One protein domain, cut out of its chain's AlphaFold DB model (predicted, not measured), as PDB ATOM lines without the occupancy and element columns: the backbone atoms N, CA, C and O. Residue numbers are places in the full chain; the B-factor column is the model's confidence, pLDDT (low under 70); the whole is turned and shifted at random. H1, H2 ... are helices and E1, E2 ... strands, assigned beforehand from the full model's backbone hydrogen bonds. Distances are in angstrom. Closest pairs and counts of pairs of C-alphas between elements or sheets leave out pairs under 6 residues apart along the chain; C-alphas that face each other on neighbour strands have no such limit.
ATOM      1  N   ARG A   2     -28.183  46.272  25.809       91.25
ATOM      2  CA  ARG A   2     -29.134  47.048  24.977       91.25
ATOM      3  C   ARG A   2     -28.560  48.388  24.491       91.25
ATOM      4  O   ARG A   2     -28.607  48.655  23.298       91.25
ATOM      5  N   ALA A   3     -27.934  49.154  25.388       94.44
ATOM      6  CA  ALA A   3     -27.280  50.420  25.044       94.44
ATOM      7  C   ALA A   3     -26.169  50.260  23.985       94.44
ATOM      8  O   ALA A   3     -26.132  51.012  23.019       94.44
ATOM      9  N   LEU A   4     -25.319  49.231  24.107       93.06
ATOM     10  CA  LEU A   4     -24.260  48.948  23.125       93.06
ATOM     11  C   LEU A   4     -24.834  48.640  21.737       93.06
ATOM     12  O   LEU A   4     -24.358  49.171  20.737       93.06
ATOM     13  N   ARG A   5     -25.904  47.837  21.675       90.00
ATOM     14  CA  ARG A   5     -26.589  47.531  20.410       90.00
ATOM     15  C   ARG A   5     -27.202  48.782  19.779       90.00
ATOM     16  O   ARG A   5     -27.071  48.964  18.574       90.00
ATOM     17  N   ALA A   6     -27.816  49.655  20.583       95.25
ATOM     18  CA  ALA A   6     -28.345  50.937  20.113       95.25
ATOM     19  C   ALA A   6     -27.236  51.840  19.538       95.25
ATOM     20  O   ALA A   6     -27.437  52.487  18.515       95.25
ATOM     21  N   ALA A   7     -26.038  51.794  20.127       96.06
ATOM     22  CA  ALA A   7     -24.839  52.464  19.625       96.06
ATOM     23  C   ALA A   7     -24.150  51.735  18.448       96.06
ATOM     24  O   ALA A   7     -23.049  52.108  18.056       96.06
ATOM     25  N   ARG A   8     -24.770  50.688  17.875       94.56
ATOM     26  CA  ARG A   8     -24.224  49.847  16.788       94.56
ATOM     27  C   ARG A   8     -22.904  49.139  17.122       94.56
ATOM     28  O   ARG A   8     -22.200  48.684  16.219       94.56
ATOM     29  N   ILE A   9     -22.601  48.967  18.406       91.50
ATOM     30  CA  ILE A   9     -21.482  48.145  18.865       91.50
ATOM     31  C   ILE A   9     -21.907  46.682  18.758       91.50
ATOM     32  O   ILE A   9     -22.844  46.232  19.423       91.50
ATOM     33  N   ARG A  10     -21.228  45.953  17.868       86.75
ATOM     34  CA  ARG A  10     -21.567  44.570  17.516       86.75
ATOM     35  C   ARG A  10     -20.774  43.524  18.281       86.75
ATOM     36  O   ARG A  10     -21.287  42.421  18.381       86.75
ATOM     37  N   SER A  11     -19.597  43.858  18.814       90.69
ATOM     38  CA  SER A  11     -18.792  42.961  19.647       90.69
ATOM     39  C   SER A  11     -18.284  43.693  20.889       90.69
ATOM     40  O   SER A  11     -17.824  44.829  20.777       90.69
ATOM     41  N   ALA A  12     -18.453  43.092  22.067       91.25
ATOM     42  CA  ALA A  12     -18.002  43.645  23.343       91.25
ATOM     43  C   ALA A  12     -17.969  42.582  24.447       91.25
ATOM     44  O   ALA A  12     -18.803  41.675  24.473       91.25
ATOM     45  N   ILE A  13     -17.082  42.778  25.423       91.88
ATOM     46  CA  ILE A  13     -17.114  42.085  26.710       91.88
ATOM     47  C   ILE A  13     -17.512  43.075  27.806       91.88
ATOM     48  O   ILE A  13     -16.999  44.191  27.883       91.88
ATOM     49  N   LEU A  14     -18.473  42.688  28.637       93.12
ATOM     50  CA  LEU A  14     -18.922  43.458  29.794       93.12
ATOM     51  C   LEU A  14     -18.569  42.671  31.048       93.12
ATOM     52  O   LEU A  14     -18.974  41.519  31.151       93.12
ATOM     53  N   ASN A  15     -17.852  43.280  31.990       92.81
ATOM     54  CA  ASN A  15     -17.442  42.641  33.238       92.81
ATOM     55  C   ASN A  15     -17.874  43.500  34.436       92.81
ATOM     56  O   ASN A  15     -17.522  44.674  34.516       92.81
ATOM     57  N   PHE A  16     -18.623  42.898  35.359       90.31
ATOM     58  CA  PHE A  16     -19.147  43.524  36.575       90.31
ATOM     59  C   PHE A  16     -18.586  42.881  37.860       90.31
ATOM     60  O   PHE A  16     -19.233  42.883  38.904       90.31
ATOM     61  N   GLY A  17     -17.387  42.294  37.799       82.06
ATOM     62  CA  GLY A  17     -16.641  41.774  38.955       82.06
ATOM     63  C   GLY A  17     -17.021  40.356  39.400       82.06
ATOM     64  O   GLY A  17     -16.157  39.626  39.877       82.06
ATOM     65  N   GLY A  18     -18.271  39.942  39.194       85.00
ATOM     66  CA  GLY A  18     -18.743  38.559  39.392       85.00
ATOM     67  C   GLY A  18     -19.508  37.993  38.193       85.00
ATOM     68  O   GLY A  18     -19.716  36.787  38.091       85.00
ATOM     69  N   GLN A  19     -19.871  38.863  37.250       95.19
ATOM     70  CA  GLN A  19     -20.596  38.514  36.043       95.19
ATOM     71  C   GLN A  19     -19.893  39.076  34.815       95.19
ATOM     72  O   GLN A  19     -19.506  40.246  34.779       95.19
ATOM     73  N   VAL A  20     -19.785  38.241  33.787       96.00
ATOM     74  CA  VAL A  20     -19.269  38.601  32.473       96.00
ATOM     75  C   VAL A  20     -20.328  38.315  31.415       96.00
ATOM     76  O   VAL A  20     -21.037  37.312  31.481       96.00
ATOM     77  N   LEU A  21     -20.456  39.197  30.429       95.31
ATOM     78  CA  LEU A  21     -21.262  38.984  29.233       95.31
ATOM     79  C   LEU A  21     -20.397  39.194  27.994       95.31
ATOM     80  O   LEU A  21     -19.892  40.294  27.773       95.31
ATOM     81  N   ALA A  22     -20.296  38.150  27.177       94.31
ATOM     82  CA  ALA A  22     -19.788  38.234  25.820       94.31
ATOM     83  C   ALA A  22     -20.930  38.603  24.866       94.31
ATOM     84  O   ALA A  22     -21.991  37.982  24.877       94.31
ATOM     85  N   LEU A  23     -20.733  39.629  24.046       90.81
ATOM     86  CA  LEU A  23     -21.733  40.143  23.118       90.81
ATOM     87  C   LEU A  23     -21.132  40.142  21.718       90.81
ATOM     88  O   LEU A  23     -20.055  40.698  21.545       90.81
ATOM     89  N   GLY A  24     -21.842  39.595  20.729       83.75
ATOM     90  CA  GLY A  24     -21.463  39.710  19.315       83.75
ATOM     91  C   GLY A  24     -21.056  38.398  18.672       83.75
ATOM     92  O   GLY A  24     -21.576  37.377  19.105       83.75
ATOM     93  N   PRO A  25     -20.198  38.434  17.633       80.06
ATOM     94  CA  PRO A  25     -19.276  37.375  17.207       80.06
ATOM     95  C   PRO A  25     -17.888  37.537  17.861       80.06
ATOM     96  O   PRO A  25     -17.437  38.670  18.080       80.06
ATOM     97  N   ASP A  26     -17.236  36.413  18.177       75.81
ATOM     98  CA  ASP A  26     -15.888  36.405  18.751       75.81
ATOM     99  C   ASP A  26     -14.873  36.480  17.615       75.81
ATOM    100  O   ASP A  26     -14.944  35.692  16.668       75.81
ATOM    101  N   ALA A  27     -13.952  37.429  17.696       64.19
ATOM    102  CA  ALA A  27     -12.755  37.411  16.875       64.19
ATOM    103  C   ALA A  27     -11.643  36.867  17.775       64.19
ATOM    104  O   ALA A  27     -11.467  37.385  18.867       64.19
ATOM    105  N   GLU A  28     -10.927  35.827  17.347       66.81
ATOM    106  CA  GLU A  28      -9.680  35.393  18.005       66.81
ATOM    107  C   GLU A  28      -9.801  34.975  19.494       66.81
ATOM    108  O   GLU A  28      -8.930  35.290  20.303       66.81
ATOM    109  N   ASP A  29     -10.859  34.238  19.869       67.75
ATOM    110  CA  ASP A  29     -11.052  33.673  21.224       67.75
ATOM    111  C   ASP A  29     -11.023  34.723  22.366       67.75
ATOM    112  O   ASP A  29     -10.710  34.417  23.524       67.75
ATOM    113  N   HIS A  30     -11.375  35.982  22.083       75.25
ATOM    114  CA  HIS A  30     -11.381  37.067  23.067       75.25
ATOM    115  C   HIS A  30     -12.422  36.885  24.182       75.25
ATOM    116  O   HIS A  30     -12.410  37.626  25.168       75.25
ATOM    117  N   TRP A  31     -13.336  35.921  24.064       88.56
ATOM    118  CA  TRP A  31     -14.368  35.667  25.074       88.56
ATOM    119  C   TRP A  31     -14.064  34.500  26.005       88.56
ATOM    120  O   TRP A  31     -14.973  33.946  26.639       88.56
ATOM    121  N   VAL A  32     -12.796  34.112  26.091       91.44
ATOM    122  CA  VAL A  32     -12.319  33.156  27.083       91.44
ATOM    123  C   VAL A  32     -12.183  33.849  28.438       91.44
ATOM    124  O   VAL A  32     -11.395  34.777  28.602       91.44
ATOM    125  N   VAL A  33     -12.944  33.381  29.428       92.06
ATOM    126  CA  VAL A  33     -12.916  33.901  30.801       92.06
ATOM    127  C   VAL A  33     -12.354  32.863  31.776       92.06
ATOM    128  O   VAL A  33     -12.738  31.689  31.705       92.06
ATOM    129  N   PRO A  34     -11.468  33.264  32.703       93.00
ATOM    130  CA  PRO A  34     -10.995  32.386  33.759       93.00
ATOM    131  C   PRO A  34     -12.078  32.192  34.824       93.00
ATOM    132  O   PRO A  34     -12.754  33.136  35.239       93.00
ATOM    133  N   VAL A  35     -12.210  30.965  35.314       94.19
ATOM    134  CA  VAL A  35     -12.949  30.651  36.535       94.19
ATOM    135  C   VAL A  35     -11.936  30.496  37.660       94.19
ATOM    136  O   VAL A  35     -11.134  29.561  37.673       94.19
ATOM    137  N   ALA A  36     -11.974  31.437  38.597       92.44
ATOM    138  CA  ALA A  36     -11.059  31.482  39.727       92.44
ATOM    139  C   ALA A  36     -11.388  30.424  40.791       92.44
ATOM    140  O   ALA A  36     -12.542  30.034  40.987       92.44
ATOM    141  N   HIS A  37     -10.367  30.021  41.540       92.69
ATOM    142  CA  HIS A  37     -10.514  29.226  42.750       92.69
ATOM    143  C   HIS A  37     -11.377  29.979  43.780       92.69
ATOM    144  O   HIS A  37     -11.146  31.174  43.987       92.69
ATOM    145  N   PRO A  38     -12.321  29.316  44.485       90.06
ATOM    146  CA  PRO A  38     -13.253  30.016  45.375       90.06
ATOM    147  C   PRO A  38     -12.562  30.800  46.504       90.06
ATOM    148  O   PRO A  38     -12.887  31.965  46.721       90.06
ATOM    149  N   SER A  39     -11.574  30.204  47.179       88.00
ATOM    150  CA  SER A  39     -10.797  30.854  48.248       88.00
ATOM    151  C   SER A  39      -9.490  31.528  47.800       88.00
ATOM    152  O   SER A  39      -8.977  32.384  48.517       88.00
ATOM    153  N   ARG A  40      -8.931  31.182  46.631       87.69
ATOM    154  CA  ARG A  40      -7.630  31.684  46.137       87.69
ATOM    155  C   ARG A  40      -7.805  32.405  44.804       87.69
ATOM    156  O   ARG A  40      -7.424  31.906  43.760       87.69
ATOM    157  N   ARG A  41      -8.412  33.593  44.825       82.50
ATOM    158  CA  ARG A  41      -8.917  34.281  43.617       82.50
ATOM    159  C   ARG A  41      -7.882  34.608  42.533       82.50
ATOM    160  O   ARG A  41      -8.283  34.824  41.395       82.50
ATOM    161  N   GLY A  42      -6.594  34.639  42.873       85.69
ATOM    162  CA  GLY A  42      -5.500  34.776  41.904       85.69
ATOM    163  C   GLY A  42      -5.157  33.481  41.157       85.69
ATOM    164  O   GLY A  42      -4.385  33.520  40.206       85.69
ATOM    165  N   GLU A  43      -5.717  32.345  41.573       90.25
ATOM    166  CA  GLU A  43      -5.523  31.046  40.939       90.25
ATOM    167  C   GLU A  43      -6.708  30.704  40.038       90.25
ATOM    168  O   GLU A  43      -7.867  30.705  40.459       90.25
ATOM    169  N   GLU A  44      -6.409  30.373  38.786       92.44
ATOM    170  CA  GLU A  44      -7.376  29.868  37.820       92.44
ATOM    171  C   GLU A  44      -7.577  28.358  38.014       92.44
ATOM    172  O   GLU A  44      -6.614  27.603  38.143       92.44
ATOM    173  N   VAL A  45      -8.834  27.908  38.008       92.94
ATOM    174  CA  VAL A  45      -9.177  26.475  38.021       92.94
ATOM    175  C   VAL A  45      -9.456  25.963  36.611       92.94
ATOM    176  O   VAL A  45      -9.073  24.840  36.282       92.94
ATOM    177  N   LEU A  46     -10.138  26.758  35.782       92.69
ATOM    178  CA  LEU A  46     -10.389  26.461  34.370       92.69
ATOM    179  C   LEU A  46     -10.737  27.726  33.581       92.69
ATOM    180  O   LEU A  46     -10.969  28.781  34.163       92.69
ATOM    181  N   ARG A  47     -10.853  27.591  32.256       94.19
ATOM    182  CA  ARG A  47     -11.297  28.652  31.339       94.19
ATOM    183  C   ARG A  47     -12.557  28.250  30.587       94.19
ATOM    184  O   ARG A  47     -12.683  27.096  30.172       94.19
ATOM    185  N   LEU A  48     -13.461  29.211  30.400       94.69
ATOM    186  CA  LEU A  48     -14.700  29.057  29.638       94.69
ATOM    187  C   LEU A  48     -14.730  30.043  28.469       94.69
ATOM    188  O   LEU A  48     -14.623  31.245  28.679       94.69
ATOM    189  N   HIS A  49     -14.928  29.557  27.249       94.56
ATOM    190  CA  HIS A  49     -15.215  30.394  26.088       94.56
ATOM    191  C   HIS A  49     -16.725  30.673  26.049       94.56
ATOM    192  O   HIS A  49     -17.514  29.773  25.771       94.56
ATOM    193  N   LEU A  50     -17.138  31.921  26.304       93.69
ATOM    194  CA  LEU A  50     -18.550  32.284  26.498       93.69
ATOM    195  C   LEU A  50     -19.428  32.298  25.237       93.69
ATOM    196  O   LEU A  50     -20.642  32.204  25.375       93.69
ATOM    197  N   ARG A  51     -18.878  32.403  24.022       88.69
ATOM    198  CA  ARG A  51     -19.624  32.266  22.748       88.69
ATOM    199  C   ARG A  51     -20.943  33.068  22.698       88.69
ATOM    200  O   ARG A  51     -21.989  32.546  22.320       88.69
ATOM    201  N   GLY A  52     -20.913  34.331  23.128       90.62
ATOM    202  CA  GLY A  52     -22.079  35.222  23.116       90.62
ATOM    203  C   GLY A  52     -23.043  35.020  24.292       90.62
ATOM    204  O   GLY A  52     -24.180  35.488  24.244       90.62
ATOM    205  N   ARG A  53     -22.617  34.288  25.327       95.25
ATOM    206  CA  ARG A  53     -23.365  34.033  26.564       95.25
ATOM    207  C   ARG A  53     -22.835  34.872  27.723       95.25
ATOM    208  O   ARG A  53     -21.763  35.476  27.654       95.25
ATOM    209  N   SER A  54     -23.603  34.898  28.808       97.31
ATOM    210  CA  SER A  54     -23.156  35.440  30.088       97.31
ATOM    211  C   SER A  54     -22.712  34.324  31.017       97.31
ATOM    212  O   SER A  54     -23.378  33.296  31.082       97.31
ATOM    213  N   ALA A  55     -21.634  34.556  31.760       98.06
ATOM    214  CA  ALA A  55     -21.261  33.769  32.925       98.06
ATOM    215  C   ALA A  55     -21.413  34.614  34.195       98.06
ATOM    216  O   ALA A  55     -20.903  35.730  34.235       98.06
ATOM    217  N   SER A  56     -22.066  34.090  35.230       97.81
ATOM    218  CA  SER A  56     -22.068  34.681  36.577       97.81
ATOM    219  C   SER A  56     -21.544  33.662  37.578       97.81
ATOM    220  O   SER A  56     -21.897  32.482  37.503       97.81
ATOM    221  N   THR A  57     -20.694  34.116  38.497       96.69
ATOM    222  CA  THR A  57     -20.120  33.299  39.563       96.69
ATOM    223  C   THR A  57     -20.553  33.839  40.915       96.69
ATOM    224  O   THR A  57     -20.287  34.990  41.240       96.69
ATOM    225  N   SER A  58     -21.154  32.972  41.724       95.38
ATOM    226  CA  SER A  58     -21.485  33.248  43.119       95.38
ATOM    227  C   SER A  58     -20.580  32.453  44.049       95.38
ATOM    228  O   SER A  58     -20.316  31.269  43.823       95.38
ATOM    229  N   SER A  59     -20.117  33.087  45.123       92.75
ATOM    230  CA  SER A  59     -19.411  32.421  46.217       92.75
ATOM    231  C   SER A  59     -19.553  33.218  47.507       92.75
ATOM    232  O   SER A  59     -19.668  34.441  47.489       92.75
ATOM    233  N   GLN A  60     -19.528  32.537  48.652       87.62
ATOM    234  CA  GLN A  60     -19.586  33.213  49.953       87.62
ATOM    235  C   GLN A  60     -18.208  33.740  50.399       87.62
ATOM    236  O   GLN A  60     -18.095  34.521  51.344       87.62
ATOM    237  N   SER A  61     -17.131  33.321  49.731       73.38
ATOM    238  CA  SER A  61     -15.761  33.683  50.098       73.38
ATOM    239  C   SER A  61     -15.430  35.160  49.853       73.38
ATOM    240  O   SER A  61     -14.515  35.668  50.495       73.38
ATOM    241  N   GLU A  62     -16.169  35.860  48.983       62.91
ATOM    242  CA  GLU A  62     -15.792  37.200  48.497       62.91
ATOM    243  C   GLU A  62     -16.082  38.336  49.476       62.91
ATOM    244  O   GLU A  62     -15.330  39.305  49.550       62.91
ATOM    245  N   ARG A  63     -17.211  38.259  50.184       64.75
ATOM    246  CA  ARG A  63     -17.712  39.355  51.019       64.75
ATOM    247  C   ARG A  63     -18.272  38.782  52.305       64.75
ATOM    248  O   ARG A  63     -19.305  38.109  52.314       64.75
ATOM    249  N   SER A  64     -17.570  39.058  53.392       65.62
ATOM    250  CA  SER A  64     -18.032  38.749  54.735       65.62
ATOM    251  C   SER A  64     -17.738  39.904  55.668       65.62
ATOM    252  O   SER A  64     -16.656  40.483  55.613       65.62
ATOM    253  N   LEU A  65     -18.688  40.189  56.543       68.12
ATOM    254  CA  LEU A  65     -18.546  41.141  57.630       68.12
ATOM    255  C   LEU A  65     -18.295  40.366  58.922       68.12
ATOM    256  O   LEU A  65     -18.763  39.239  59.072       68.12
ATOM    257  N   THR A  66     -17.582  40.964  59.867       68.19
ATOM    258  CA  THR A  66     -17.497  40.423  61.226       68.19
ATOM    259  C   THR A  66     -18.471  41.202  62.097       68.19
ATOM    260  O   THR A  66     -18.289  42.399  62.298       68.19
ATOM    261  N   ALA A  67     -19.500  40.533  62.610       70.69
ATOM    262  CA  ALA A  67     -20.481  41.118  63.519       70.69
ATOM    263  C   ALA A  67     -20.619  40.220  64.754       70.69
ATOM    264  O   ALA A  67     -20.812  39.012  64.632       70.69
ATOM    265  N   GLY A  68     -20.459  40.791  65.954       70.75
ATOM    266  CA  GLY A  68     -20.569  40.042  67.214       70.75
ATOM    267  C   GLY A  68     -19.597  38.859  67.338       70.75
ATOM    268  O   GLY A  68     -19.955  37.829  67.897       70.75
ATOM    269  N   GLY A  69     -18.397  38.960  66.756       68.62
ATOM    270  CA  GLY A  69     -17.399  37.880  66.755       68.62
ATOM    271  C   GLY A  69     -17.670  36.741  65.761       68.62
ATOM    272  O   GLY A  69     -16.878  35.805  65.686       68.62
ATOM    273  N   ARG A  70     -18.747  36.816  64.963       65.81
ATOM    274  CA  ARG A  70     -19.072  35.841  63.911       65.81
ATOM    275  C   ARG A  70     -18.851  36.446  62.526       65.81
ATOM    276  O   ARG A  70     -19.182  37.605  62.275       65.81
ATOM    277  N   ARG A  71     -18.311  35.638  61.610       66.88
ATOM    278  CA  ARG A  71     -18.215  35.975  60.186       66.88
ATOM    279  C   ARG A  71     -19.595  35.792  59.552       66.88
ATOM    280  O   ARG A  71     -20.091  34.673  59.464       66.88
ATOM    281  N   VAL A  72     -20.204  36.890  59.124       73.75
ATOM    282  CA  VAL A  72     -21.494  36.935  58.435       73.75
ATOM    283  C   VAL A  72     -21.218  37.081  56.946       73.75
ATOM    284  O   VAL A  72     -20.667  38.088  56.500       73.75
ATOM    285  N   GLY A  73     -21.539  36.048  56.173       80.31
ATOM    286  CA  GLY A  73     -21.482  36.123  54.718       80.31
ATOM    287  C   GLY A  73     -22.652  36.930  54.148       80.31
ATOM    288  O   GLY A  73     -23.691  37.066  54.788       80.31
ATOM    289  N   HIS A  74     -22.469  37.493  52.957       86.69
ATOM    290  CA  HIS A  74     -23.448  38.382  52.320       86.69
ATOM    291  C   HIS A  74     -24.623  37.651  51.651       86.69
ATOM    292  O   HIS A  74     -25.630  38.285  51.342       86.69
ATOM    293  N   ILE A  75     -24.509  36.337  51.430       91.56
ATOM    294  CA  ILE A  75     -25.586  35.506  50.885       91.56
ATOM    295  C   ILE A  75     -26.232  34.731  52.030       91.56
ATOM    296  O   ILE A  75     -25.568  33.936  52.704       91.56
ATOM    297  N   LEU A  76     -27.525  34.961  52.235       91.75
ATOM    298  CA  LEU A  76     -28.335  34.294  53.250       91.75
ATOM    299  C   LEU A  76     -29.183  33.196  52.615       91.75
ATOM    300  O   LEU A  76     -29.675  33.341  51.494       91.75
ATOM    301  N   ASP A  77     -29.377  32.110  53.347       94.00
ATOM    302  CA  ASP A  77     -30.363  31.101  53.015       94.00
ATOM    303  C   ASP A  77     -31.750  31.588  53.472       94.00
ATOM    304  O   ASP A  77     -32.000  31.719  54.671       94.00
ATOM    305  N   PRO A  78     -32.691  31.855  52.549       94.38
ATOM    306  CA  PRO A  78     -33.997  32.408  52.898       94.38
ATOM    307  C   PRO A  78     -34.867  31.442  53.716       94.38
ATOM    308  O   PRO A  78     -35.880  31.863  54.266       94.38
ATOM    309  N   ARG A  79     -34.511  30.151  53.797       94.94
ATOM    310  CA  ARG A  79     -35.274  29.147  54.558       94.94
ATOM    311  C   ARG A  79     -35.083  29.287  56.065       94.94
ATOM    312  O   ARG A  79     -35.965  28.893  56.821       94.94
ATOM    313  N   ASN A  80     -33.929  29.791  56.495       92.94
ATOM    314  CA  ASN A  80     -33.550  29.878  57.907       92.94
ATOM    315  C   ASN A  80     -32.947  31.238  58.305       92.94
ATOM    316  O   ASN A  80     -32.768  31.481  59.492       92.94
ATOM    317  N   GLY A  81     -32.654  32.122  57.347       90.50
ATOM    318  CA  GLY A  81     -32.033  33.427  57.583       90.50
ATOM    319  C   GLY A  81     -30.529  33.370  57.866       90.50
ATOM    320  O   GLY A  81     -29.921  34.411  58.108       90.50
ATOM    321  N   GLU A  82     -29.914  32.188  57.823       89.88
ATOM    322  CA  GLU A  82     -28.502  31.999  58.146       89.88
ATOM    323  C   GLU A  82     -27.609  32.197  56.911       89.88
ATOM    324  O   GLU A  82     -28.017  31.889  55.786       89.88
ATOM    325  N   PRO A  83     -26.362  32.668  57.074       91.00
ATOM    326  CA  PRO A  83     -25.413  32.742  55.970       91.00
ATOM    327  C   PRO A  83     -25.142  31.368  55.349       91.00
ATOM    328  O   PRO A  83     -24.874  30.393  56.053       91.00
ATOM    329  N   VAL A  84     -25.112  31.308  54.015       92.31
ATOM    330  CA  VAL A  84     -24.681  30.101  53.294       92.31
ATOM    331  C   VAL A  84     -23.244  29.745  53.715       92.31
ATOM    332  O   VAL A  84     -22.404  30.649  53.767       92.31
ATOM    333  N   PRO A  85     -22.912  28.472  54.007       89.75
ATOM    334  CA  PRO A  85     -21.544  28.084  54.345       89.75
ATOM    335  C   PRO A  85     -20.568  28.369  53.189       89.75
ATOM    336  O   PRO A  85     -20.938  28.191  52.028       89.75
ATOM    337  N   PRO A  86     -19.305  28.749  53.455       90.31
ATOM    338  CA  PRO A  86     -18.309  29.008  52.415       90.31
ATOM    339  C   PRO A  86     -17.724  27.702  51.854       90.31
ATOM    340  O   PRO A  86     -16.540  27.423  51.997       90.31
ATOM    341  N   TRP A  87     -18.568  26.874  51.237       93.12
ATOM    342  CA  TRP A  87     -18.189  25.550  50.734       93.12
ATOM    343  C   TRP A  87     -17.511  25.578  49.356       93.12
ATOM    344  O   TRP A  87     -16.997  24.552  48.911       93.12
ATOM    345  N   GLY A  88     -17.535  26.713  48.653       95.12
ATOM    346  CA  GLY A  88     -17.014  26.816  47.295       95.12
ATOM    347  C   GLY A  88     -17.653  27.935  46.478       95.12
ATOM    348  O   GLY A  88     -18.057  28.966  47.024       95.12
ATOM    349  N   SER A  89     -17.739  27.723  45.164       96.56
ATOM    350  CA  SER A  89     -18.388  28.635  44.219       96.56
ATOM    351  C   SER A  89     -19.273  27.904  43.208       96.56
ATOM    352  O   SER A  89     -19.128  26.700  42.968       96.56
ATOM    353  N   VAL A  90     -20.187  28.661  42.601       98.06
ATOM    354  CA  VAL A  90     -21.008  28.221  41.471       98.06
ATOM    355  C   VAL A  90     -20.855  29.206  40.330       98.06
ATOM    356  O   VAL A  90     -21.118  30.389  40.520       98.06
ATOM    357  N   THR A  91     -20.507  28.715  39.143       98.38
ATOM    358  CA  THR A  91     -20.518  29.487  37.898       98.38
ATOM    359  C   THR A  91     -21.636  28.975  36.998       98.38
ATOM    360  O   THR A  91     -21.720  27.776  36.728       98.38
ATOM    361  N   VAL A  92     -22.487  29.875  36.511       98.62
ATOM    362  CA  VAL A  92     -23.566  29.560  35.566       98.62
ATOM    363  C   VAL A  92     -23.333  30.310  34.268       98.62
ATOM    364  O   VAL A  92     -23.126  31.518  34.290       98.62
ATOM    365  N   VAL A  93     -23.406  29.594  33.147       98.50
ATOM    366  CA  VAL A  93     -23.375  30.142  31.791       98.50
ATOM    367  C   VAL A  93     -24.769  30.047  31.176       98.50
ATOM    368  O   VAL A  93     -25.320  28.951  31.060       98.50
ATOM    369  N   ALA A  94     -25.341  31.178  30.767       98.12
ATOM    370  CA  ALA A  94     -26.684  31.246  30.190       98.12
ATOM    371  C   ALA A  94     -26.788  32.295  29.073       98.12
ATOM    372  O   ALA A  94     -25.953  33.191  28.948       98.12
ATOM    373  N   GLU A  95     -27.826  32.176  28.240       95.69
ATOM    374  CA  GLU A  95     -28.143  33.182  27.216       95.69
ATOM    375  C   GLU A  95     -28.558  34.515  27.829       95.69
ATOM    376  O   GLU A  95     -28.038  35.565  27.452       95.69
ATOM    377  N   ASP A  96     -29.469  34.455  28.797       96.00
ATOM    378  CA  ASP A  96     -29.910  35.620  29.539       96.00
ATOM    379  C   ASP A  96     -28.941  35.884  30.709       96.00
ATOM    380  O   ASP A  96     -28.798  35.030  31.593       96.00
ATOM    381  N   PRO A  97     -28.287  37.061  30.755       96.00
ATOM    382  CA  PRO A  97     -27.452  37.457  31.882       96.00
ATOM    383  C   PRO A  97     -28.192  37.417  33.223       96.00
ATOM    384  O   PRO A  97     -27.607  37.013  34.223       96.00
ATOM    385  N   ALA A  98     -29.472  37.789  33.260       96.62
ATOM    386  CA  ALA A  98     -30.246  37.749  34.496       96.62
ATOM    387  C   ALA A  98     -30.420  36.305  34.991       96.62
ATOM    388  O   ALA A  98     -30.313  36.042  36.185       96.62
ATOM    389  N   VAL A  99     -30.627  35.351  34.078       98.19
ATOM    390  CA  VAL A  99     -30.734  33.923  34.419       98.19
ATOM    391  C   VAL A  99     -29.414  33.384  34.958       98.19
ATOM    392  O   VAL A  99     -29.427  32.677  35.963       98.19
ATOM    393  N   ALA A 100     -28.283  33.730  34.333       98.31
ATOM    394  CA  ALA A 100     -26.970  33.333  34.842       98.31
ATOM    395  C   ALA A 100     -26.766  33.813  36.289       98.31
ATOM    396  O   ALA A 100     -26.346  33.037  37.146       98.31
ATOM    397  N   ASP A 101     -27.105  35.073  36.562       97.38
ATOM    398  CA  ASP A 101     -26.900  35.698  37.867       97.38
ATOM    399  C   ASP A 101     -27.820  35.137  38.958       97.38
ATOM    400  O   ASP A 101     -27.362  34.689  40.011       97.38
ATOM    401  N   MET A 102     -29.119  35.047  38.666       97.56
ATOM    402  CA  MET A 102     -30.094  34.476  39.596       97.56
ATOM    403  C   MET A 102     -29.760  33.023  39.944       97.56
ATOM    404  O   MET A 102     -29.805  32.632  41.112       97.56
ATOM    405  N   LEU A 103     -29.417  32.207  38.941       98.56
ATOM    406  CA  LEU A 103     -29.130  30.794  39.161       98.56
ATOM    407  C   LEU A 103     -27.808  30.571  39.889       98.56
ATOM    408  O   LEU A 103     -27.745  29.648  40.698       98.56
ATOM    409  N   SER A 104     -26.772  31.382  39.651       98.25
ATOM    410  CA  SER A 104     -25.500  31.220  40.364       98.25
ATOM    411  C   SER A 104     -25.709  31.379  41.876       98.25
ATOM    412  O   SER A 104     -25.261  30.530  42.650       98.25
ATOM    413  N   THR A 105     -26.503  32.372  42.292       97.19
ATOM    414  CA  THR A 105     -26.859  32.586  43.702       97.19
ATOM    415  C   THR A 105     -27.782  31.486  44.227       97.19
ATOM    416  O   THR A 105     -27.510  30.893  45.274       97.19
ATOM    417  N   ALA A 106     -28.857  31.161  43.502       98.00
ATOM    418  CA  ALA A 106     -29.832  30.163  43.947       98.00
ATOM    419  C   ALA A 106     -29.199  28.774  44.134       98.00
ATOM    420  O   ALA A 106     -29.503  28.066  45.095       98.00
ATOM    421  N   LEU A 107     -28.286  28.388  43.243       98.44
ATOM    422  CA  LEU A 107     -27.569  27.118  43.326       98.44
ATOM    423  C   LEU A 107     -26.488  27.125  44.408       98.44
ATOM    424  O   LEU A 107     -26.244  26.078  45.007       98.44
ATOM    425  N   LEU A 108     -25.886  28.283  44.707       97.62
ATOM    426  CA  LEU A 108     -24.999  28.417  45.861       97.62
ATOM    427  C   LEU A 108     -25.764  28.145  47.172       97.62
ATOM    428  O   LEU A 108     -25.296  27.386  48.021       97.62
ATOM    429  N   VAL A 109     -26.969  28.713  47.306       97.44
ATOM    430  CA  VAL A 109     -27.876  28.497  48.451       97.44
ATOM    431  C   VAL A 109     -28.370  27.047  48.519       97.44
ATOM    432  O   VAL A 109     -28.450  26.457  49.597       97.44
ATOM    433  N   LEU A 110     -28.700  26.446  47.372       97.44
ATOM    434  CA  LEU A 110     -29.174  25.061  47.308       97.44
ATOM    435  C   LEU A 110     -28.088  24.047  47.712       97.44
ATOM    436  O   LEU A 110     -28.414  22.957  48.185       97.44
ATOM    437  N   GLY A 111     -26.816  24.416  47.556       96.81
ATOM    438  CA  GLY A 111     -25.666  23.585  47.884       96.81
ATOM    439  C   GLY A 111     -25.269  22.627  46.753       96.81
ATOM    440  O   GLY A 111     -26.043  22.385  45.821       96.81
ATOM    441  N   PRO A 112     -24.056  22.057  46.814       95.62
ATOM    442  CA  PRO A 112     -23.455  21.375  45.674       95.62
ATOM    443  C   PRO A 112     -24.147  20.055  45.316       95.62
ATOM    444  O   PRO A 112     -24.226  19.709  44.140       95.62
ATOM    445  N   GLU A 113     -24.692  19.309  46.279       96.62
ATOM    446  CA  GLU A 113     -25.347  18.025  46.005       96.62
ATOM    447  C   GLU A 113     -26.732  18.204  45.373       96.62
ATOM    448  O   GLU A 113     -27.038  17.587  44.350       96.62
ATOM    449  N   ALA A 114     -27.584  19.033  45.980       97.81
ATOM    450  CA  ALA A 114     -28.923  19.299  45.459       97.81
ATOM    451  C   ALA A 114     -28.873  20.162  44.188       97.81
ATOM    452  O   ALA A 114     -29.622  19.896  43.245       97.81
ATOM    453  N   GLY A 115     -27.943  21.119  44.129       98.06
ATOM    454  CA  GLY A 115     -27.663  21.928  42.948       98.06
ATOM    455  C   GLY A 115     -27.187  21.097  41.761       98.06
ATOM    456  O   GLY A 115     -27.727  21.255  40.668       98.06
ATOM    457  N   ALA A 116     -26.255  20.157  41.961       97.44
ATOM    458  CA  ALA A 116     -25.805  19.274  40.883       97.44
ATOM    459  C   ALA A 116     -26.955  18.426  40.324       97.44
ATOM    460  O   ALA A 116     -27.158  18.410  39.111       97.44
ATOM    461  N   ARG A 117     -27.779  17.814  41.190       98.25
ATOM    462  CA  ARG A 117     -28.965  17.058  40.743       98.25
ATOM    463  C   ARG A 117     -29.938  17.926  39.953       98.25
ATOM    464  O   ARG A 117     -30.549  17.451  39.002       98.25
ATOM    465  N   TRP A 118     -30.142  19.177  40.366       98.25
ATOM    466  CA  TRP A 118     -30.975  20.119  39.618       98.25
ATOM    467  C   TRP A 118     -30.374  20.418  38.239       98.25
ATOM    468  O   TRP A 118     -31.077  20.304  37.237       98.25
ATOM    469  N   ALA A 119     -29.073  20.717  38.183       98.19
ATOM    470  CA  ALA A 119     -28.365  21.082  36.959       98.19
ATOM    471  C   ALA A 119     -28.260  19.929  35.948       98.19
ATOM    472  O   ALA A 119     -28.282  20.170  34.743       98.19
ATOM    473  N   GLU A 120     -28.189  18.678  36.413       97.50
ATOM    474  CA  GLU A 120     -28.191  17.473  35.568       97.50
ATOM    475  C   GLU A 120     -29.447  17.360  34.691       97.50
ATOM    476  O   GLU A 120     -29.386  16.800  33.599       97.50
ATOM    477  N   ARG A 121     -30.575  17.934  35.127       96.94
ATOM    478  CA  ARG A 121     -31.842  17.936  34.377       96.94
ATOM    479  C   ARG A 121     -31.995  19.139  33.441       96.94
ATOM    480  O   ARG A 121     -33.073  19.344  32.887       96.94
ATOM    481  N   ARG A 122     -30.958  19.970  33.301       97.25
ATOM    482  CA  ARG A 122     -30.973  21.202  32.503       97.25
ATOM    483  C   ARG A 122     -29.994  21.101  31.343       97.25
ATOM    484  O   ARG A 122     -28.830  20.750  31.528       97.25
ATOM    485  N   SER A 123     -30.468  21.455  30.154       97.19
ATOM    486  CA  SER A 123     -29.664  21.549  28.929       97.19
ATOM    487  C   SER A 123     -29.533  22.982  28.407       97.19
ATOM    488  O   SER A 123     -28.733  23.237  27.516       97.19
ATOM    489  N   ASP A 124     -30.320  23.909  28.946       96.94
ATOM    490  CA  ASP A 124     -30.406  25.315  28.543       96.94
ATOM    491  C   ASP A 124     -29.391  26.222  29.261       96.94
ATOM    492  O   ASP A 124     -29.102  27.322  28.791       96.94
ATOM    493  N   VAL A 125     -28.826  25.750  30.376       98.19
ATOM    494  CA  VAL A 125     -27.817  26.461  31.171       98.19
ATOM    495  C   VAL A 125     -26.624  25.556  31.465       98.19
ATOM    496  O   VAL A 125     -26.788  24.395  31.840       98.19
ATOM    497  N   GLY A 126     -25.413  26.088  31.308       98.56
ATOM    498  CA  GLY A 126     -24.185  25.440  31.759       98.56
ATOM    499  C   GLY A 126     -23.946  25.762  33.228       98.56
ATOM    500  O   GLY A 126     -24.042  26.920  33.617       98.56
ATOM    501  N   VAL A 127     -23.633  24.765  34.049       98.69
ATOM    502  CA  VAL A 127     -23.391  24.961  35.485       98.69
ATOM    503  C   VAL A 127     -22.097  24.274  35.892       98.69
ATOM    504  O   VAL A 127     -21.885  23.107  35.561       98.69
ATOM    505  N   LEU A 128     -21.269  24.990  36.646       98.44
ATOM    506  CA  LEU A 128     -20.053  24.521  37.293       98.44
ATOM    507  C   LEU A 128     -20.153  24.765  38.797       98.44
ATOM    508  O   LEU A 128     -20.378  25.886  39.233       98.44
ATOM    509  N   PHE A 129     -19.902  23.729  39.580       98.19
ATOM    510  CA  PHE A 129     -19.649  23.802  41.008       98.19
ATOM    511  C   PHE A 129     -18.157  23.585  41.231       98.19
ATOM    512  O   PHE A 129     -17.603  22.593  40.754       98.19
ATOM    513  N   LEU A 130     -17.516  24.477  41.976       97.06
ATOM    514  CA  LEU A 130     -16.170  24.274  42.501       97.06
ATOM    515  C   LEU A 130     -16.289  24.075  44.006       97.06
ATOM    516  O   LEU A 130     -16.533  25.033  44.733       97.06
ATOM    517  N   VAL A 131     -16.171  22.829  44.465       96.50
ATOM    518  CA  VAL A 131     -16.383  22.472  45.875       96.50
ATOM    519  C   VAL A 131     -15.044  22.347  46.585       96.50
ATOM    520  O   VAL A 131     -14.196  21.567  46.155       96.50
ATOM    521  N   GLU A 132     -14.860  23.076  47.681       92.75
ATOM    522  CA  GLU A 132     -13.659  22.974  48.506       92.75
ATOM    523  C   GLU A 132     -13.802  21.849  49.537       92.75
ATOM    524  O   GLU A 132     -14.732  21.829  50.347       92.75
ATOM    525  N   ARG A 133     -12.878  20.883  49.494       90.19
ATOM    526  CA  ARG A 133     -12.778  19.756  50.433       90.19
ATOM    527  C   ARG A 133     -11.305  19.462  50.698       90.19
ATOM    528  O   ARG A 133     -10.547  19.274  49.752       90.19
ATOM    529  N   ASP A 134     -10.903  19.444  51.967       88.19
ATOM    530  CA  ASP A 134      -9.554  19.055  52.415       88.19
ATOM    531  C   ASP A 134      -8.410  19.772  51.669       88.19
ATOM    532  O   ASP A 134      -7.431  19.165  51.234       88.19
ATOM    533  N   GLY A 135      -8.560  21.085  51.459       83.69
ATOM    534  CA  GLY A 135      -7.579  21.916  50.746       83.69
ATOM    535  C   GLY A 135      -7.540  21.710  49.226       83.69
ATOM    536  O   GLY A 135      -6.681  22.279  48.554       83.69
ATOM    537  N   ARG A 136      -8.459  20.916  48.663       89.19
ATOM    538  CA  ARG A 136      -8.612  20.684  47.220       89.19
ATOM    539  C   ARG A 136      -9.902  21.307  46.701       89.19
ATOM    540  O   ARG A 136     -10.889  21.409  47.426       89.19
ATOM    541  N   VAL A 137      -9.907  21.652  45.414       93.44
ATOM    542  CA  VAL A 137     -11.116  22.047  44.679       93.44
ATOM    543  C   VAL A 137     -11.559  20.889  43.802       93.44
ATOM    544  O   VAL A 137     -10.808  20.427  42.944       93.44
ATOM    545  N   LEU A 138     -12.790  20.437  44.010       95.00
ATOM    546  CA  LEU A 138     -13.428  19.380  43.239       95.00
ATOM    547  C   LEU A 138     -14.426  20.010  42.257       95.00
ATOM    548  O   LEU A 138     -15.495  20.463  42.684       95.00
ATOM    549  N   PRO A 139     -14.106  20.069  40.952       95.62
ATOM    550  CA  PRO A 139     -15.024  20.591  39.953       95.62
ATOM    551  C   PRO A 139     -16.127  19.571  39.635       95.62
ATOM    552  O   PRO A 139     -15.858  18.392  39.402       95.62
ATOM    553  N   ARG A 140     -17.378  20.031  39.574       96.69
ATOM    554  CA  ARG A 140     -18.539  19.260  39.101       96.69
ATOM    555  C   ARG A 140     -19.338  20.110  38.127       96.69
ATOM    556  O   ARG A 140     -19.614  21.263  38.422       96.69
ATOM    557  N   TRP A 141     -19.744  19.559  36.992       98.00
ATOM    558  CA  TRP A 141     -20.490  20.313  35.988       98.00
ATOM    559  C   TRP A 141     -21.565  19.472  35.311       98.00
ATOM    560  O   TRP A 141     -21.476  18.244  35.288       98.00
ATOM    561  N   ASN A 142     -22.570  20.135  34.738       98.12
ATOM    562  CA  ASN A 142     -23.575  19.471  33.910       98.12
ATOM    563  C   ASN A 142     -23.113  19.337  32.446       98.12
ATOM    564  O   ASN A 142     -22.149  19.965  32.007       98.12
ATOM    565  N   GLN A 143     -23.815  18.516  31.660       97.62
ATOM    566  CA  GLN A 143     -23.448  18.250  30.263       97.62
ATOM    567  C   GLN A 143     -23.414  19.523  29.399       97.62
ATOM    568  O   GLN A 143     -22.526  19.650  28.557       97.62
ATOM    569  N   ALA A 144     -24.331  20.469  29.630       97.50
ATOM    570  CA  ALA A 144     -24.419  21.714  28.866       97.50
ATOM    571  C   ALA A 144     -23.169  22.598  29.003       97.50
ATOM    572  O   ALA A 144     -22.789  23.264  28.043       97.50
ATOM    573  N   LEU A 145     -22.478  22.565  30.153       97.50
ATOM    574  CA  LEU A 145     -21.272  23.373  30.355       97.50
ATOM    575  C   LEU A 145     -20.138  23.003  29.380       97.50
ATOM    576  O   LEU A 145     -19.340  23.861  29.014       97.50
ATOM    577  N   LYS A 146     -20.074  21.747  28.913       95.00
ATOM    578  CA  LYS A 146     -18.981  21.270  28.048       95.00
ATOM    579  C   LYS A 146     -18.855  22.055  26.740       95.00
ATOM    580  O   LYS A 146     -17.752  22.160  26.218       95.00
ATOM    581  N   ALA A 147     -19.950  22.632  26.237       93.69
ATOM    582  CA  ALA A 147     -19.937  23.472  25.037       93.69
ATOM    583  C   ALA A 147     -19.086  24.751  25.195       93.69
ATOM    584  O   ALA A 147     -18.704  25.367  24.200       93.69
ATOM    585  N   PHE A 148     -18.784  25.135  26.437       94.62
ATOM    586  CA  PHE A 148     -18.009  26.322  26.781       94.62
ATOM    587  C   PHE A 148     -16.566  25.999  27.183       94.62
ATOM    588  O   PHE A 148     -15.805  26.922  27.451       94.62
ATOM    589  N   PHE A 149     -16.155  24.728  27.230       93.62
ATOM    590  CA  PHE A 149     -14.750  24.397  27.475       93.62
ATOM    591  C   PHE A 149     -13.877  24.816  26.293       93.62
ATOM    592  O   PHE A 149     -14.262  24.684  25.129       93.62
TER     593      PHE A 149
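This is residues 2 to 149 of the 159 residues of the protein "FAD:protein FMN transferase" of Gemmatimonadales bacterium (UniProt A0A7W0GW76). A twisted sheet of six strands makes the core, with helices H2 and H3 over one face and the small sheet E3 E4 over part of the other face, where the short helix H4 also lies. At one end of the long axis the hairpin E6 and E7 reaches away from this body, and at the other end lies the short helix H1. The 148 printed residues hold four named helices and ten named strands, in the order H1 E1 E2 E3 E4 E5 E6 E7 E8 H2 H3 E9 E10 H4; the large sheet has the order E1, E2, E5, E8, E9, E10, antiparallel throughout. The class is mixed, helices and strands; the whole is compact, with a radius of gyration of the C-alphas of 15.9 A, and spans 51 by 30 by 30 A.

H1, residues 2 to 6, is only just not on the large sheet, with 4 pairs of C-alphas within 10 A. E1, residues 12 to 15, and E2, residues 19 to 23, form a hairpin, with N 12 and O 23 within hydrogen-bond range at 2.9 A. E3, residues 32 to 36, and E4, residues 44 to 49, form another, with N 33 and O 48 at 2.8 A. Their sheet and the large one are a sandwich, two sheets face to face, the facing parts 8.7 A centre to centre. E5, residues 54 to 59, pairs with E2 through N 20 and O 55 at 2.8 A. E6, residues 64 to 67, and E7, residues 70 to 73, form a hairpin apart from E5, with N 65 and O 72 at 2.9 A. E8, residues 88 to 94, is the antiparallel neighbour of E5, N 56 and O 92 at 2.9 A, and of E9, residues 126 to 133, N 91 and O 128 at 2.8 A. H2, residues 97 to 110, runs along the strands over E5 and E8, at a height over the sheet of 7.6 A; its closest C-alphas to E5 are those of Pro 97 and Ser 54, 5.1 A. H3, residues 112 to 120, is on the same face at 8.8 A; H2 and H3 are close but not clearly touching, with a steep tilt of 44 degrees. E10, residues 136 to 141, forms a hairpin with E9, N 131 and O 138 at 3.0 A. H4, residues 143 to 148, is on the opposite face; the C-alphas of Leu 145 and Gly 126 in E9 are its closest to that strand, 3.8 A. Every O i to N i+4 pair is within hydrogen-bond range in H1, H2 and H3; H4 has 0 of 2, but 3 of 3 O i to N i+3 pairs.

H1 begins at C-alpha 2, (-29.134, 47.048, 24.977). E9 is 22.6 A long, E8 20.1 A and H2 19.9 A. H4 ends at C-alpha 148, (-18.009, 26.322, 26.781).

The C-alphas farthest apart, of Arg 8 and Gly 69, are 51.8 A apart. The printed part has no cut. The link E7 to E8, 14 residues, is long. Residues 27 to 29, 62 to 66 and 69 to 71 have pLDDT under 70.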